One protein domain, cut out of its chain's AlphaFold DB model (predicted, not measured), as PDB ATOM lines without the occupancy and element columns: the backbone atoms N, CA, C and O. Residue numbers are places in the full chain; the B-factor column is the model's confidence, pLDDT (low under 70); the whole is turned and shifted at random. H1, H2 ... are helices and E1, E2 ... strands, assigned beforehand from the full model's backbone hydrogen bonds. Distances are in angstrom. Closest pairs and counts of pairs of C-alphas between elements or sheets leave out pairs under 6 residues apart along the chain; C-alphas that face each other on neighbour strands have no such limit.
ATOM      1  N   GLY A   2      15.286   0.082 -60.448       71.12
ATOM      2  CA  GLY A   2      15.366   1.524 -60.157       71.12
ATOM      3  C   GLY A   2      16.658   2.257 -60.551       71.12
ATOM      4  O   GLY A   2      16.908   3.343 -60.038       71.12
ATOM      5  N   THR A   3      17.500   1.701 -61.432       85.50
ATOM      6  CA  THR A   3      18.652   2.428 -62.008       85.50
ATOM      7  C   THR A   3      18.338   2.900 -63.429       85.50
ATOM      8  O   THR A   3      17.552   2.268 -64.133       85.50
ATOM      9  N   ARG A   4      19.001   3.969 -63.900       88.88
ATOM     10  CA  ARG A   4      18.843   4.450 -65.289       88.88
ATOM     11  C   ARG A   4      19.154   3.362 -66.322       88.88
ATOM     12  O   ARG A   4      18.415   3.213 -67.289       88.88
ATOM     13  N   ALA A   5      20.206   2.575 -66.083       92.12
ATOM     14  CA  ALA A   5      20.584   1.456 -66.945       92.12
ATOM     15  C   ALA A   5      19.504   0.363 -66.983       92.12
ATOM     16  O   ALA A   5      19.183  -0.150 -68.053       92.12
ATOM     17  N   PHE A   6      18.897   0.046 -65.831       92.44
ATOM     18  CA  PHE A   6      17.784  -0.897 -65.767       92.44
ATOM     19  C   PHE A   6      16.578  -0.397 -66.569       92.44
ATOM     20  O   PHE A   6      16.048  -1.158 -67.369       92.44
ATOM     21  N   TRP A   7      16.171   0.866 -66.405       93.81
ATOM     22  CA  TRP A   7      15.029   1.424 -67.140       93.81
ATOM     23  C   TRP A   7      15.258   1.436 -68.650       93.81
ATOM     24  O   TRP A   7      14.393   0.990 -69.396       93.81
ATOM     25  N   ALA A   8      16.434   1.879 -69.104       94.19
ATOM     26  CA  ALA A   8      16.776   1.870 -70.524       94.19
ATOM     27  C   ALA A   8      16.712   0.450 -71.112       94.19
ATOM     28  O   ALA A   8      16.063   0.233 -72.134       94.19
ATOM     29  N   CYS A   9      17.319  -0.525 -70.428       95.44
ATOM     30  CA  CYS A   9      17.301  -1.924 -70.852       95.44
ATOM     31  C   CYS A   9      15.881  -2.508 -70.846       95.44
ATOM     32  O   CYS A   9      15.460  -3.120 -71.826       95.44
ATOM     33  N   HIS A  10      15.115  -2.278 -69.779       95.25
ATOM     34  CA  HIS A  10      13.762  -2.805 -69.633       95.25
ATOM     35  C   HIS A  10      12.808  -2.265 -70.704       95.25
ATOM     36  O   HIS A  10      12.097  -3.051 -71.334       95.25
ATOM     37  N   VAL A  11      12.803  -0.949 -70.948       96.38
ATOM     38  CA  VAL A  11      11.922  -0.352 -71.964       96.38
ATOM     39  C   VAL A  11      12.336  -0.806 -73.359       96.38
ATOM     40  O   VAL A  11      11.479  -1.228 -74.132       96.38
ATOM     41  N   PHE A  12      13.637  -0.811 -73.672       96.44
ATOM     42  CA  PHE A  12      14.133  -1.317 -74.954       96.44
ATOM     43  C   PHE A  12      13.727  -2.780 -75.190       96.44
ATOM     44  O   PHE A  12      13.163  -3.107 -76.237       96.44
ATOM     45  N   ALA A  13      13.967  -3.655 -74.209       97.31
ATOM     46  CA  ALA A  13      13.625  -5.071 -74.291       97.31
ATOM     47  C   ALA A  13      12.112  -5.283 -74.435       97.31
ATOM     48  O   ALA A  13      11.680  -6.118 -75.229       97.31
ATOM     49  N   THR A  14      11.300  -4.495 -73.726       97.81
ATOM     50  CA  THR A  14       9.837  -4.571 -73.811       97.81
ATOM     51  C   THR A  14       9.335  -4.137 -75.185       97.81
ATOM     52  O   THR A  14       8.584  -4.881 -75.815       97.81
ATOM     53  N   VAL A  15       9.800  -2.992 -75.704       97.62
ATOM     54  CA  VAL A  15       9.465  -2.530 -77.063       97.62
ATOM     55  C   VAL A  15       9.857  -3.588 -78.093       97.62
ATOM     56  O   VAL A  15       9.062  -3.917 -78.975       97.62
ATOM     57  N   ARG A  16      11.062  -4.166 -77.982       96.88
ATOM     58  CA  ARG A  16      11.521  -5.212 -78.903       96.88
ATOM     59  C   ARG A  16      10.644  -6.463 -78.829       96.88
ATOM     60  O   ARG A  16      10.216  -6.931 -79.877       96.88
ATOM     61  N   CYS A  17      10.344  -6.948 -77.625       98.12
ATOM     62  CA  CYS A  17       9.501  -8.122 -77.394       98.12
ATOM     63  C   CYS A  17       8.093  -7.939 -77.981       98.12
ATOM     64  O   CYS A  17       7.624  -8.777 -78.748       98.12
ATOM     65  N   VAL A  18       7.442  -6.808 -77.695       98.25
ATOM     66  CA  VAL A  18       6.098  -6.496 -78.213       98.25
ATOM     67  C   VAL A  18       6.112  -6.438 -79.738       98.25
ATOM     68  O   VAL A  18       5.223  -6.992 -80.386       98.25
ATOM     69  N   ARG A  19       7.141  -5.823 -80.332       96.81
ATOM     70  CA  ARG A  19       7.297  -5.809 -81.788       96.81
ATOM     71  C   ARG A  19       7.491  -7.203 -82.368       96.81
ATOM     72  O   ARG A  19       6.845  -7.498 -83.358       96.81
ATOM     73  N   GLU A  20       8.331  -8.051 -81.778       98.06
ATOM     74  CA  GLU A  20       8.544  -9.424 -82.266       98.06
ATOM     75  C   GLU A  20       7.250 -10.238 -82.275       98.06
ATOM     76  O   GLU A  20       6.942 -10.886 -83.276       98.06
ATOM     77  N   ILE A  21       6.467 -10.149 -81.196       98.44
ATOM     78  CA  ILE A  21       5.162 -10.811 -81.083       98.44
ATOM     79  C   ILE A  21       4.243 -10.360 -82.220       98.44
ATOM     80  O   ILE A  21       3.703 -11.185 -82.958       98.44
ATOM     81  N   TRP A  22       4.086  -9.050 -82.407       98.25
ATOM     82  CA  TRP A  22       3.148  -8.539 -83.401       98.25
ATOM     83  C   TRP A  22       3.654  -8.701 -84.838       98.25
ATOM     84  O   TRP A  22       2.867  -9.081 -85.700       98.25
ATOM     85  N   GLU A  23       4.948  -8.526 -85.114       97.94
ATOM     86  CA  GLU A  23       5.554  -8.833 -86.422       97.94
ATOM     87  C   GLU A  23       5.332 -10.305 -86.807       97.94
ATOM     88  O   GLU A  23       5.004 -10.597 -87.962       97.94
ATOM     89  N   HIS A  24       5.415 -11.226 -85.839       97.69
ATOM     90  CA  HIS A  24       5.049 -12.628 -86.042       97.69
ATOM     91  C   HIS A  24       3.557 -12.793 -86.378       97.69
ATOM     92  O   HIS A  24       3.221 -13.477 -87.345       97.69
ATOM     93  N   CYS A  25       2.656 -12.134 -85.640       97.00
ATOM     94  CA  CYS A  25       1.213 -12.189 -85.912       97.00
ATOM     95  C   CYS A  25       0.835 -11.622 -87.294       97.00
ATOM     96  O   CYS A  25      -0.036 -12.178 -87.968       97.00
ATOM     97  N   PHE A  26       1.491 -10.543 -87.733       96.62
ATOM     98  CA  PHE A  26       1.302  -9.951 -89.063       96.62
ATOM     99  C   PHE A  26       1.972 -10.766 -90.182       96.62
ATOM    100  O   PHE A  26       1.525 -10.727 -91.334       96.62
ATOM    101  N   GLY A  27       3.021 -11.528 -89.854       96.25
ATOM    102  CA  GLY A  27       3.844 -12.266 -90.815       96.25
ATOM    103  C   GLY A  27       4.796 -11.370 -91.614       96.25
ATOM    104  O   GLY A  27       5.222 -11.752 -92.700       96.25
ATOM    105  N   ARG A  28       5.096 -10.164 -91.114       95.25
ATOM    106  CA  ARG A  28       6.005  -9.195 -91.746       95.25
ATOM    107  C   ARG A  28       6.616  -8.260 -90.710       95.25
ATOM    108  O   ARG A  28       6.022  -8.010 -89.664       95.25
ATOM    109  N   ARG A  29       7.773  -7.680 -91.041       93.12
ATOM    110  CA  ARG A  29       8.331  -6.562 -90.272       93.12
ATOM    111  C   ARG A  29       7.428  -5.338 -90.382       93.12
ATOM    112  O   ARG A  29       6.898  -5.050 -91.456       93.12
ATOM    113  N   LEU A  30       7.299  -4.606 -89.281       90.81
ATOM    114  CA  LEU A  30       6.511  -3.381 -89.227       90.81
ATOM    115  C   LEU A  30       7.454  -2.172 -89.274       90.81
ATOM    116  O   LEU A  30       8.217  -1.971 -88.323       90.81
ATOM    117  N   PRO A  31       7.459  -1.376 -90.359       88.75
ATOM    118  CA  PRO A  31       8.226  -0.137 -90.395       88.75
ATOM    119  C   PRO A  31       7.603   0.898 -89.451       88.75
ATOM    120  O   PRO A  31       6.402   0.866 -89.189       88.75
ATOM    121  N   TRP A  32       8.391   1.848 -88.956       86.62
ATOM    122  CA  TRP A  32       7.827   2.990 -88.240       86.62
ATOM    123  C   TRP A  32       7.057   3.908 -89.193       86.62
ATOM    124  O   TRP A  32       7.489   4.117 -90.326       86.62
ATOM    125  N   PHE A  33       5.924   4.450 -88.736       83.25
ATOM    126  CA  PHE A  33       5.082   5.330 -89.556       83.25
ATOM    127  C   PHE A  33       5.679   6.738 -89.724       83.25
ATOM    128  O   PHE A  33       5.422   7.398 -90.721       83.25
ATOM    129  N   PHE A  34       6.491   7.179 -88.762       77.12
ATOM    130  CA  PHE A  34       7.095   8.514 -88.662       77.12
ATOM    131  C   PHE A  34       8.427   8.632 -89.419       77.12
ATOM    132  O   PHE A  34       9.362   9.285 -88.967       77.12
ATOM    133  N   LYS A  35       8.570   7.908 -90.530       63.31
ATOM    134  CA  LYS A  35       9.864   7.731 -91.190       63.31
ATOM    135  C   LYS A  35      10.403   9.044 -91.785       63.31
ATOM    136  O   LYS A  35       9.897   9.505 -92.802       63.31
ATOM    137  N   ASP A  36      11.495   9.535 -91.205       62.34
ATOM    138  CA  ASP A  36      12.578  10.209 -91.928       62.34
ATOM    139  C   ASP A  36      13.348   9.137 -92.745       62.34
ATOM    140  O   ASP A  36      13.690   8.085 -92.178       62.34
ATOM    141  N   PRO A  37      13.566   9.319 -94.064       59.66
ATOM    142  CA  PRO A  37      14.347   8.401 -94.897       59.66
ATOM    143  C   PRO A  37      15.764   8.109 -94.374       59.66
ATOM    144  O   PRO A  37      16.251   6.996 -94.590       59.66
ATOM    145  N   ASP A  38      16.382   9.045 -93.647       58.38
ATOM    146  CA  ASP A  38      17.823   9.029 -93.372       58.38
ATOM    147  C   ASP A  38      18.190   8.530 -91.958       58.38
ATOM    148  O   ASP A  38      19.333   8.139 -91.708       58.38
ATOM    149  N   ALA A  39      17.228   8.439 -91.027       59.41
ATOM    150  CA  ALA A  39      17.462   7.882 -89.688       59.41
ATOM    151  C   ALA A  39      16.191   7.286 -89.034       59.41
ATOM    152  O   ALA A  39      15.574   7.912 -88.173       59.41
ATOM    153  N   PRO A  40      15.802   6.031 -89.340       70.12
ATOM    154  CA  PRO A  40      14.550   5.434 -88.858       70.12
ATOM    155  C   PRO A  40      14.665   4.892 -87.418       70.12
ATOM    156  O   PRO A  40      14.492   3.692 -87.172       70.12
ATOM    157  N   ARG A  41      14.993   5.752 -86.452       83.75
ATOM    158  CA  ARG A  41      15.160   5.378 -85.040       83.75
ATOM    159  C   ARG A  41      13.950   5.827 -84.226       83.75
ATOM    160  O   ARG A  41      13.415   6.902 -84.446       83.75
ATOM    161  N   LEU A  42      13.523   4.974 -83.298       90.31
ATOM    162  CA  LEU A  42      12.573   5.355 -82.258       90.31
ATOM    163  C   LEU A  42      13.378   5.891 -81.077       90.31
ATOM    164  O   LEU A  42      14.204   5.160 -80.527       90.31
ATOM    165  N   GLU A  43      13.124   7.132 -80.689       92.31
ATOM    166  CA  GLU A  43      13.640   7.683 -79.446       92.31
ATOM    167  C   GLU A  43      12.826   7.146 -78.265       92.31
ATOM    168  O   GLU A  43      11.598   7.076 -78.290       92.31
ATOM    169  N   ILE A  44      13.518   6.708 -77.221       94.69
ATOM    170  CA  ILE A  44      12.885   6.185 -76.017       94.69
ATOM    171  C   ILE A  44      13.440   6.976 -74.850       94.69
ATOM    172  O   ILE A  44      14.644   6.940 -74.593       94.69
ATOM    173  N   ILE A  45      12.546   7.633 -74.119       94.75
ATOM    174  CA  ILE A  45      12.844   8.413 -72.925       94.75
ATOM    175  C   ILE A  45      12.187   7.683 -71.745       94.75
ATOM    176  O   ILE A  45      11.007   7.889 -71.445       94.75
ATOM    177  N   PRO A  46      12.924   6.799 -71.039       93.31
ATOM    178  CA  PRO A  46      12.371   6.014 -69.935       93.31
ATOM    179  C   PRO A  46      11.980   6.858 -68.718       93.31
ATOM    180  O   PRO A  46      11.378   6.330 -67.787       93.31
ATOM    181  N   ARG A  47      12.391   8.132 -68.678       90.56
ATOM    182  CA  ARG A  47      12.163   9.035 -67.555       90.56
ATOM    183  C   ARG A  47      11.816  10.436 -68.050       90.56
ATOM    184  O   ARG A  47      12.708  11.188 -68.428       90.56
ATOM    185  N   ALA A  48      10.545  10.787 -67.944       91.06
ATOM    186  CA  ALA A  48      10.033  12.137 -68.121       91.06
ATOM    187  C   ALA A  48       9.475  12.672 -66.791       91.06
ATOM    188  O   ALA A  48       8.992  11.912 -65.946       91.06
ATOM    189  N   GLU A  49       9.524  13.986 -66.585       89.62
ATOM    190  CA  GLU A  49       8.887  14.640 -65.432       89.62
ATOM    191  C   GLU A  49       7.413  14.915 -65.735       89.62
ATOM    192  O   GLU A  49       6.977  16.045 -65.918       89.62
ATOM    193  N   SER A  50       6.639  13.836 -65.838       88.06
ATOM    194  CA  SER A  50       5.214  13.887 -66.151       88.06
ATOM    195  C   SER A  50       4.446  12.820 -65.379       88.06
ATOM    196  O   SER A  50       4.989  11.776 -65.024       88.06
ATOM    197  N   ALA A  51       3.158  13.068 -65.144       86.50
ATOM    198  CA  ALA A  51       2.242  12.120 -64.516       86.50
ATOM    199  C   ALA A  51       1.611  11.137 -65.524       86.50
ATOM    200  O   ALA A  51       0.526  10.606 -65.285       86.50
ATOM    201  N   ASN A  52       2.250  10.931 -66.680       83.56
ATOM    202  CA  ASN A  52       1.707  10.128 -67.769       83.56
ATOM    203  C   ASN A  52       2.805   9.417 -68.575       83.56
ATOM    204  O   ASN A  52       3.991   9.711 -68.425       83.56
ATOM    205  N   ALA A  53       2.399   8.486 -69.433       86.69
ATOM    206  CA  ALA A  53       3.214   7.938 -70.510       86.69
ATOM    207  C   ALA A  53       2.511   8.219 -71.841       86.69
ATOM    208  O   ALA A  53       1.279   8.269 -71.881       86.69
ATOM    209  N   TRP A  54       3.273   8.458 -72.904       86.56
ATOM    210  CA  TRP A  54       2.696   8.668 -74.228       86.56
ATOM    211  C   TRP A  54       3.664   8.308 -75.346       86.56
ATOM    212  O   TRP A  54       4.881   8.215 -75.176       86.56
ATOM    213  N   SER A  55       3.077   8.140 -76.523       87.12
ATOM    214  CA  SER A  55       3.759   7.891 -77.781       87.12
ATOM    215  C   SER A  55       3.352   8.935 -78.816       87.12
ATOM    216  O   SER A  55       2.188   9.346 -78.899       87.12
ATOM    217  N   SER A  56       4.302   9.345 -79.647       85.69
ATOM    218  CA  SER A  56       4.039  10.215 -80.792       85.69
ATOM    219  C   SER A  56       4.917   9.819 -81.976       85.69
ATOM    220  O   SER A  56       5.517   8.745 -81.999       85.69
ATOM    221  N   GLU A  57       4.944  10.656 -83.003       86.00
ATOM    222  CA  GLU A  57       5.843  10.493 -84.138       86.00
ATOM    223  C   GLU A  57       7.295  10.543 -83.643       86.00
ATOM    224  O   GLU A  57       7.732  11.556 -83.114       86.00
ATOM    225  N   GLY A  58       8.028   9.437 -83.765       86.69
ATOM    226  CA  GLY A  58       9.459   9.401 -83.467       86.69
ATOM    227  C   GLY A  58       9.837   8.992 -82.052       86.69
ATOM    228  O   GLY A  58      10.994   8.623 -81.861       86.69
ATOM    229  N   PHE A  59       8.915   8.992 -81.077       90.50
ATOM    230  CA  PHE A  59       9.317   8.821 -79.679       90.50
ATOM    231  C   PHE A  59       8.300   8.147 -78.738       90.50
ATOM    232  O   PHE A  59       7.088   8.120 -78.984       90.50
ATOM    233  N   LEU A  60       8.832   7.631 -77.623       93.75
ATOM    234  CA  LEU A  60       8.119   7.162 -76.432       93.75
ATOM    235  C   LEU A  60       8.633   7.881 -75.181       93.75
ATOM    236  O   LEU A  60       9.837   7.866 -74.920       93.75
ATOM    237  N   GLU A  61       7.725   8.413 -74.365       95.00
ATOM    238  CA  GLU A  61       8.045   9.054 -73.087       95.00
ATOM    239  C   GLU A  61       7.300   8.400 -71.928       95.00
ATOM    240  O   GLU A  61       6.096   8.137 -71.999       95.00
ATOM    241  N   PHE A  62       8.022   8.164 -70.830       94.06
ATOM    242  CA  PHE A  62       7.476   7.520 -69.641       94.06
ATOM    243  C   PHE A  62       7.724   8.355 -68.390       94.06
ATOM    244  O   PHE A  62       8.855   8.510 -67.924       94.06
ATOM    245  N   GLY A  63       6.638   8.862 -67.823       92.75
ATOM    246  CA  GLY A  63       6.629   9.544 -66.544       92.75
ATOM    247  C   GLY A  63       6.512   8.609 -65.342       92.75
ATOM    248  O   GLY A  63       6.872   7.426 -65.378       92.75
ATOM    249  N   TYR A  64       5.974   9.142 -64.253       89.88
ATOM    250  CA  TYR A  64       5.730   8.403 -63.020       89.88
ATOM    251  C   TYR A  64       4.418   8.815 -62.377       89.88
ATOM    252  O   TYR A  64       3.917   9.921 -62.548       89.88
ATOM    253  N   LEU A  65       3.888   7.916 -61.563       87.75
ATOM    254  CA  LEU A  65       2.766   8.201 -60.686       87.75
ATOM    255  C   LEU A  65       3.221   8.129 -59.240       87.75
ATOM    256  O   LEU A  65       4.274   7.579 -58.936       87.75
ATOM    257  N   LEU A  66       2.427   8.671 -58.327       85.06
ATOM    258  CA  LEU A  66       2.704   8.528 -56.904       85.06
ATOM    259  C   LEU A  66       2.027   7.263 -56.374       85.06
ATOM    260  O   LEU A  66       0.813   7.100 -56.499       85.06
ATOM    261  N   ASP A  67       2.811   6.369 -55.768       81.94
ATOM    262  CA  ASP A  67       2.280   5.216 -55.044       81.94
ATOM    263  C   ASP A  67       1.521   5.656 -53.770       81.94
ATOM    264  O   ASP A  67       1.496   6.829 -53.387       81.94
ATOM    265  N   ARG A  68       0.908   4.703 -53.055       81.19
ATOM    266  CA  ARG A  68       0.178   4.990 -51.800       81.19
ATOM    267  C   ARG A  68       1.046   5.625 -50.705       81.19
ATOM    268  O   ARG A  68       0.504   6.190 -49.763       81.19
ATOM    269  N   ARG A  69       2.370   5.510 -50.807       87.88
ATOM    270  CA  ARG A  69       3.365   6.093 -49.896       87.88
ATOM    271  C   ARG A  69       3.987   7.372 -50.476       87.88
ATOM    272  O   ARG A  69       5.001   7.828 -49.961       87.88
ATOM    273  N   ARG A  70       3.387   7.948 -51.527       87.31
ATOM    274  CA  ARG A  70       3.848   9.143 -52.253       87.31
ATOM    275  C   ARG A  70       5.239   9.005 -52.879       87.31
ATOM    276  O   ARG A  70       5.921  10.005 -53.080       87.31
ATOM    277  N   ARG A  71       5.662   7.785 -53.209       86.88
ATOM    278  CA  ARG A  71       6.926   7.531 -53.915       86.88
ATOM    279  C   ARG A  71       6.681   7.413 -55.421       86.88
ATOM    280  O   ARG A  71       5.626   6.897 -55.798       86.88
ATOM    281  N   PRO A  72       7.632   7.830 -56.275       86.75
ATOM    282  CA  PRO A  72       7.534   7.617 -57.714       86.75
ATOM    283  C   PRO A  72       7.425   6.127 -58.066       86.75
ATOM    284  O   PRO A  72       8.334   5.344 -57.799       86.75
ATOM    285  N   ALA A  73       6.306   5.754 -58.675       87.94
ATOM    286  CA  ALA A  73       6.096   4.512 -59.398       87.94
ATOM    287  C   ALA A  73       6.297   4.814 -60.886       87.94
ATOM    288  O   ALA A  73       5.421   5.388 -61.540       87.94
ATOM    289  N   TRP A  74       7.485   4.495 -61.392       90.56
ATOM    290  CA  TRP A  74       7.874   4.795 -62.764       90.56
ATOM    291  C   TRP A  74       7.078   3.943 -63.748       90.56
ATOM    292  O   TRP A  74       7.077   2.716 -63.670       90.56
ATOM    293  N   LEU A  75       6.408   4.601 -64.695       89.94
ATOM    294  CA  LEU A  75       5.565   3.926 -65.683       89.94
ATOM    295  C   LEU A  75       6.390   3.060 -66.639       89.94
ATOM    296  O   LEU A  75       5.894   2.051 -67.132       89.94
ATOM    297  N   CYS A  76       7.658   3.418 -66.842       92.38
ATOM    298  CA  CYS A  76       8.599   2.650 -67.645       92.38
ATOM    299  C   CYS A  76       8.931   1.276 -67.058       92.38
ATOM    300  O   CYS A  76       9.418   0.440 -67.800       92.38
ATOM    301  N   GLU A  77       8.692   1.022 -65.765       91.50
ATOM    302  CA  GLU A  77       8.942  -0.287 -65.141       91.50
ATOM    303  C   GLU A  77       7.792  -1.277 -65.352       91.50
ATOM    304  O   GLU A  77       7.902  -2.450 -64.986       91.50
ATOM    305  N   ASN A  78       6.669  -0.811 -65.904       89.50
ATOM    306  CA  ASN A  78       5.507  -1.643 -66.125       89.50
ATOM    307  C   ASN A  78       5.421  -2.083 -67.591       89.50
ATOM    308  O   ASN A  78       5.164  -1.277 -68.487       89.50
ATOM    309  N   PHE A  79       5.582  -3.390 -67.810       91.94
ATOM    310  CA  PHE A  79       5.511  -4.009 -69.131       91.94
ATOM    311  C   PHE A  79       4.216  -3.652 -69.871       91.94
ATOM    312  O   PHE A  79       4.265  -3.358 -71.062       91.94
ATOM    313  N   ASP A  80       3.066  -3.656 -69.184       86.00
ATOM    314  CA  ASP A  80       1.776  -3.396 -69.833       86.00
ATOM    315  C   ASP A  80       1.680  -1.958 -70.368       86.00
ATOM    316  O   ASP A  80       1.180  -1.748 -71.472       86.00
ATOM    317  N   VAL A  81       2.246  -0.985 -69.649       89.12
ATOM    318  CA  VAL A  81       2.295   0.421 -70.050       89.12
ATOM    319  C   VAL A  81       3.201   0.591 -71.256       89.12
ATOM    320  O   VAL A  81       2.791   1.191 -72.245       89.12
ATOM    321  N   VAL A  82       4.410   0.031 -71.216       95.38
ATOM    322  CA  VAL A  82       5.333   0.118 -72.355       95.38
ATOM    323  C   VAL A  82       4.746  -0.588 -73.584       95.38
ATOM    324  O   VAL A  82       4.851  -0.071 -74.699       95.38
ATOM    325  N   ALA A  83       4.076  -1.730 -73.401       95.62
ATOM    326  CA  ALA A  83       3.398  -2.443 -74.478       95.62
ATOM    327  C   ALA A  83       2.221  -1.649 -75.062       95.62
ATOM    328  O   ALA A  83       2.075  -1.614 -76.283       95.62
ATOM    329  N   HIS A  84       1.433  -0.970 -74.224       94.06
ATOM    330  CA  HIS A  84       0.350  -0.076 -74.645       94.06
ATOM    331  C   HIS A  84       0.879   1.065 -75.517       94.06
ATOM    332  O   HIS A  84       0.431   1.243 -76.651       94.06
ATOM    333  N   GLU A  85       1.894   1.791 -75.040       95.06
ATOM    334  CA  GLU A  85       2.474   2.906 -75.802       95.06
ATOM    335  C   GLU A  85       3.142   2.432 -77.103       95.06
ATOM    336  O   GLU A  85       3.046   3.086 -78.142       95.06
ATOM    337  N   THR A  86       3.747   1.241 -77.096       96.25
ATOM    338  CA  THR A  86       4.259   0.602 -78.320       96.25
ATOM    339  C   THR A  86       3.123   0.232 -79.281       96.25
ATOM    340  O   THR A  86       3.269   0.367 -80.499       96.25
ATOM    341  N   GLY A  87       1.978  -0.204 -78.752       95.62
ATOM    342  CA  GLY A  87       0.781  -0.543 -79.516       95.62
ATOM    343  C   GLY A  87       0.264   0.622 -80.347       95.62
ATOM    344  O   GLY A  87      -0.024   0.439 -81.527       95.62
ATOM    345  N   HIS A  88       0.259   1.838 -79.801       94.50
ATOM    346  CA  HIS A  88      -0.072   3.044 -80.564       94.50
ATOM    347  C   HIS A  88       0.800   3.215 -81.821       94.50
ATOM    348  O   HIS A  88       0.284   3.525 -82.898       94.50
ATOM    349  N   LEU A  89       2.115   2.996 -81.711       94.19
ATOM    350  CA  LEU A  89       3.042   3.110 -82.843       94.19
ATOM    351  C   LEU A  89       2.828   1.996 -83.879       94.19
ATOM    352  O   LEU A  89       2.831   2.263 -85.083       94.19
ATOM    353  N   ILE A  90       2.608   0.761 -83.412       95.00
ATOM    354  CA  ILE A  90       2.273  -0.395 -84.259       95.00
ATOM    355  C   ILE A  90       0.992  -0.116 -85.048       95.00
ATOM    356  O   ILE A  90       0.972  -0.276 -86.267       95.00
ATOM    357  N   LEU A  91      -0.065   0.345 -84.377       94.25
ATOM    358  CA  LEU A  91      -1.343   0.607 -85.027       94.25
ATOM    359  C   LEU A  91      -1.213   1.706 -86.078       94.25
ATOM    360  O   LEU A  91      -1.638   1.500 -87.211       94.25
ATOM    361  N   LYS A  92      -0.558   2.827 -85.767       92.12
ATOM    362  CA  LYS A  92      -0.325   3.908 -86.741       92.12
ATOM    363  C   LYS A  92       0.454   3.445 -87.979       92.12
ATOM    364  O   LYS A  92       0.185   3.936 -89.072       92.12
ATOM    365  N   SER A  93       1.372   2.487 -87.830       91.62
ATOM    366  CA  SER A  93       2.086   1.860 -88.954       91.62
ATOM    367  C   SER A  93       1.179   1.005 -89.843       91.62
ATOM    368  O   SER A  93       1.358   0.960 -91.060       91.62
ATOM    369  N   VAL A  94       0.191   0.336 -89.250       94.31
ATOM    370  CA  VAL A  94      -0.657  -0.635 -89.949       94.31
ATOM    371  C   VAL A  94      -1.909   0.012 -90.535       94.31
ATOM    372  O   VAL A  94      -2.177  -0.159 -91.719       94.31
ATOM    373  N   ILE A  95      -2.661   0.764 -89.726       93.00
ATOM    374  CA  ILE A  95      -3.947   1.363 -90.127       93.00
ATOM    375  C   ILE A  95      -3.806   2.812 -90.626       93.00
ATOM    376  O   ILE A  95      -4.781   3.414 -91.081       93.00
ATOM    377  N   GLY A  96      -2.595   3.371 -90.550       90.56
ATOM    378  CA  GLY A  96      -2.268   4.751 -90.905       90.56
ATOM    379  C   GLY A  96      -2.446   5.749 -89.754       90.56
ATOM    380  O   GLY A  96      -3.183   5.505 -88.793       90.56
ATOM    381  N   ASN A  97      -1.777   6.900 -89.868       88.19
ATOM    382  CA  ASN A  97      -1.886   8.039 -88.951       88.19
ATOM    383  C   ASN A  97      -2.534   9.231 -89.686       88.19
ATOM    384  O   ASN A  97      -1.972   9.696 -90.678       88.19
ATOM    385  N   PRO A  98      -3.709   9.730 -89.259       81.69
ATOM    386  CA  PRO A  98      -4.333  10.898 -89.874       81.69
ATOM    387  C   PRO A  98      -3.459  12.151 -89.706       81.69
ATOM    388  O   PRO A  98      -3.171  12.545 -88.578       81.69
TER     389      PRO A  98
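AT A GLANCE: This is residues 2 to 98 of the 315 residues of an uncharacterized protein of Candidatus Rokubacteria bacterium 13_1_20CM_70_15 (UniProt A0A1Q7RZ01). A small three-stranded sheet has two helices packed on one face and the other face bare, and a narrow hairpin of two short strands, E4 and E5, carries on from strand E3 beyond one end of the sheet. The helices, H1 and H2, touch at a slant, H1 near the E1 edge and H2 along E2. The printed part has 97 residues with two named helices and five named strands in the order H1, E1, E2, E3, E4, E5, H2; the main sheet runs E1, E3, E2 and is mixed, and E4 with E5 is antiparallel. The class is mixed, helices and strands. The whole is compact, with a radius of gyration of the C-alphas of 14.0 A, and elongated, spanning 44 by 24 by 24 A.

HOW THE PARTS SIT: H1, residues 4 to 26, is on the sheet of E1, residues 43 to 45, E3, residues 59 to 62, and E2, residues 53 to 56. The closest C-alphas of H1 and E1 are those of Phe 12 and Ile 44, 7.7 A apart. E1 is parallel to E3 at 10 degrees, with N 45 and O 60 at 2.8 A, within hydrogen-bond range. E2 and E3 form an antiparallel hairpin at 173 degrees, with N 54 and O 61 at 3.0 A. E3 runs on into E4, residues 64 to 66, at 17 degrees. E4 and E5, residues 72 to 74, form a second antiparallel hairpin, at 145 degrees, with N 73 and O 65 at 2.7 A. H2, residues 79 to 95, is on the main sheet at a height over the sheet of 8.8 A. It lies over E2 and runs along the strands, at 19 degrees to E2 on the local plane; the closest C-alphas of the two are those of Ser 55 and Glu 85, 5.5 A apart. H1 and H2 make two layers with the sheet, both helices on one face. H1 touches H2 with residues 11 to 19 alone, closest at the C-alphas of Val 18 and Ala 83, 6.1 A apart. Their tilt is steep, 44 degrees, and they run the same way. H1 is apart from E4 and E5. Every O i to N i+4 pair is within hydrogen-bond range in H1, and 12 of 13 are in H2.

IN THESE COORDINATES: H1 begins with C-alpha 4 at (18.843, 4.450, -65.289) and is 32.9 A long from first to last C-alpha. E2 is 10.6 A long and E3 10.3 A, while E1, E4 and E5 have three residues each. H2 is 23.6 A long, has a kink of 25 degrees near residue 86, and ends with C-alpha 95 at (-3.947, 1.363, -90.127).

THE WHOLE: The two C-alphas farthest apart are those of Pro 37 and Arg 69, at 46.4 A. The printed part has no cut. The link from H1 to E1, residues 27 to 42, is long. Mean pLDDT of the printed part is 89.5, and residues 35 to 39 are under 70.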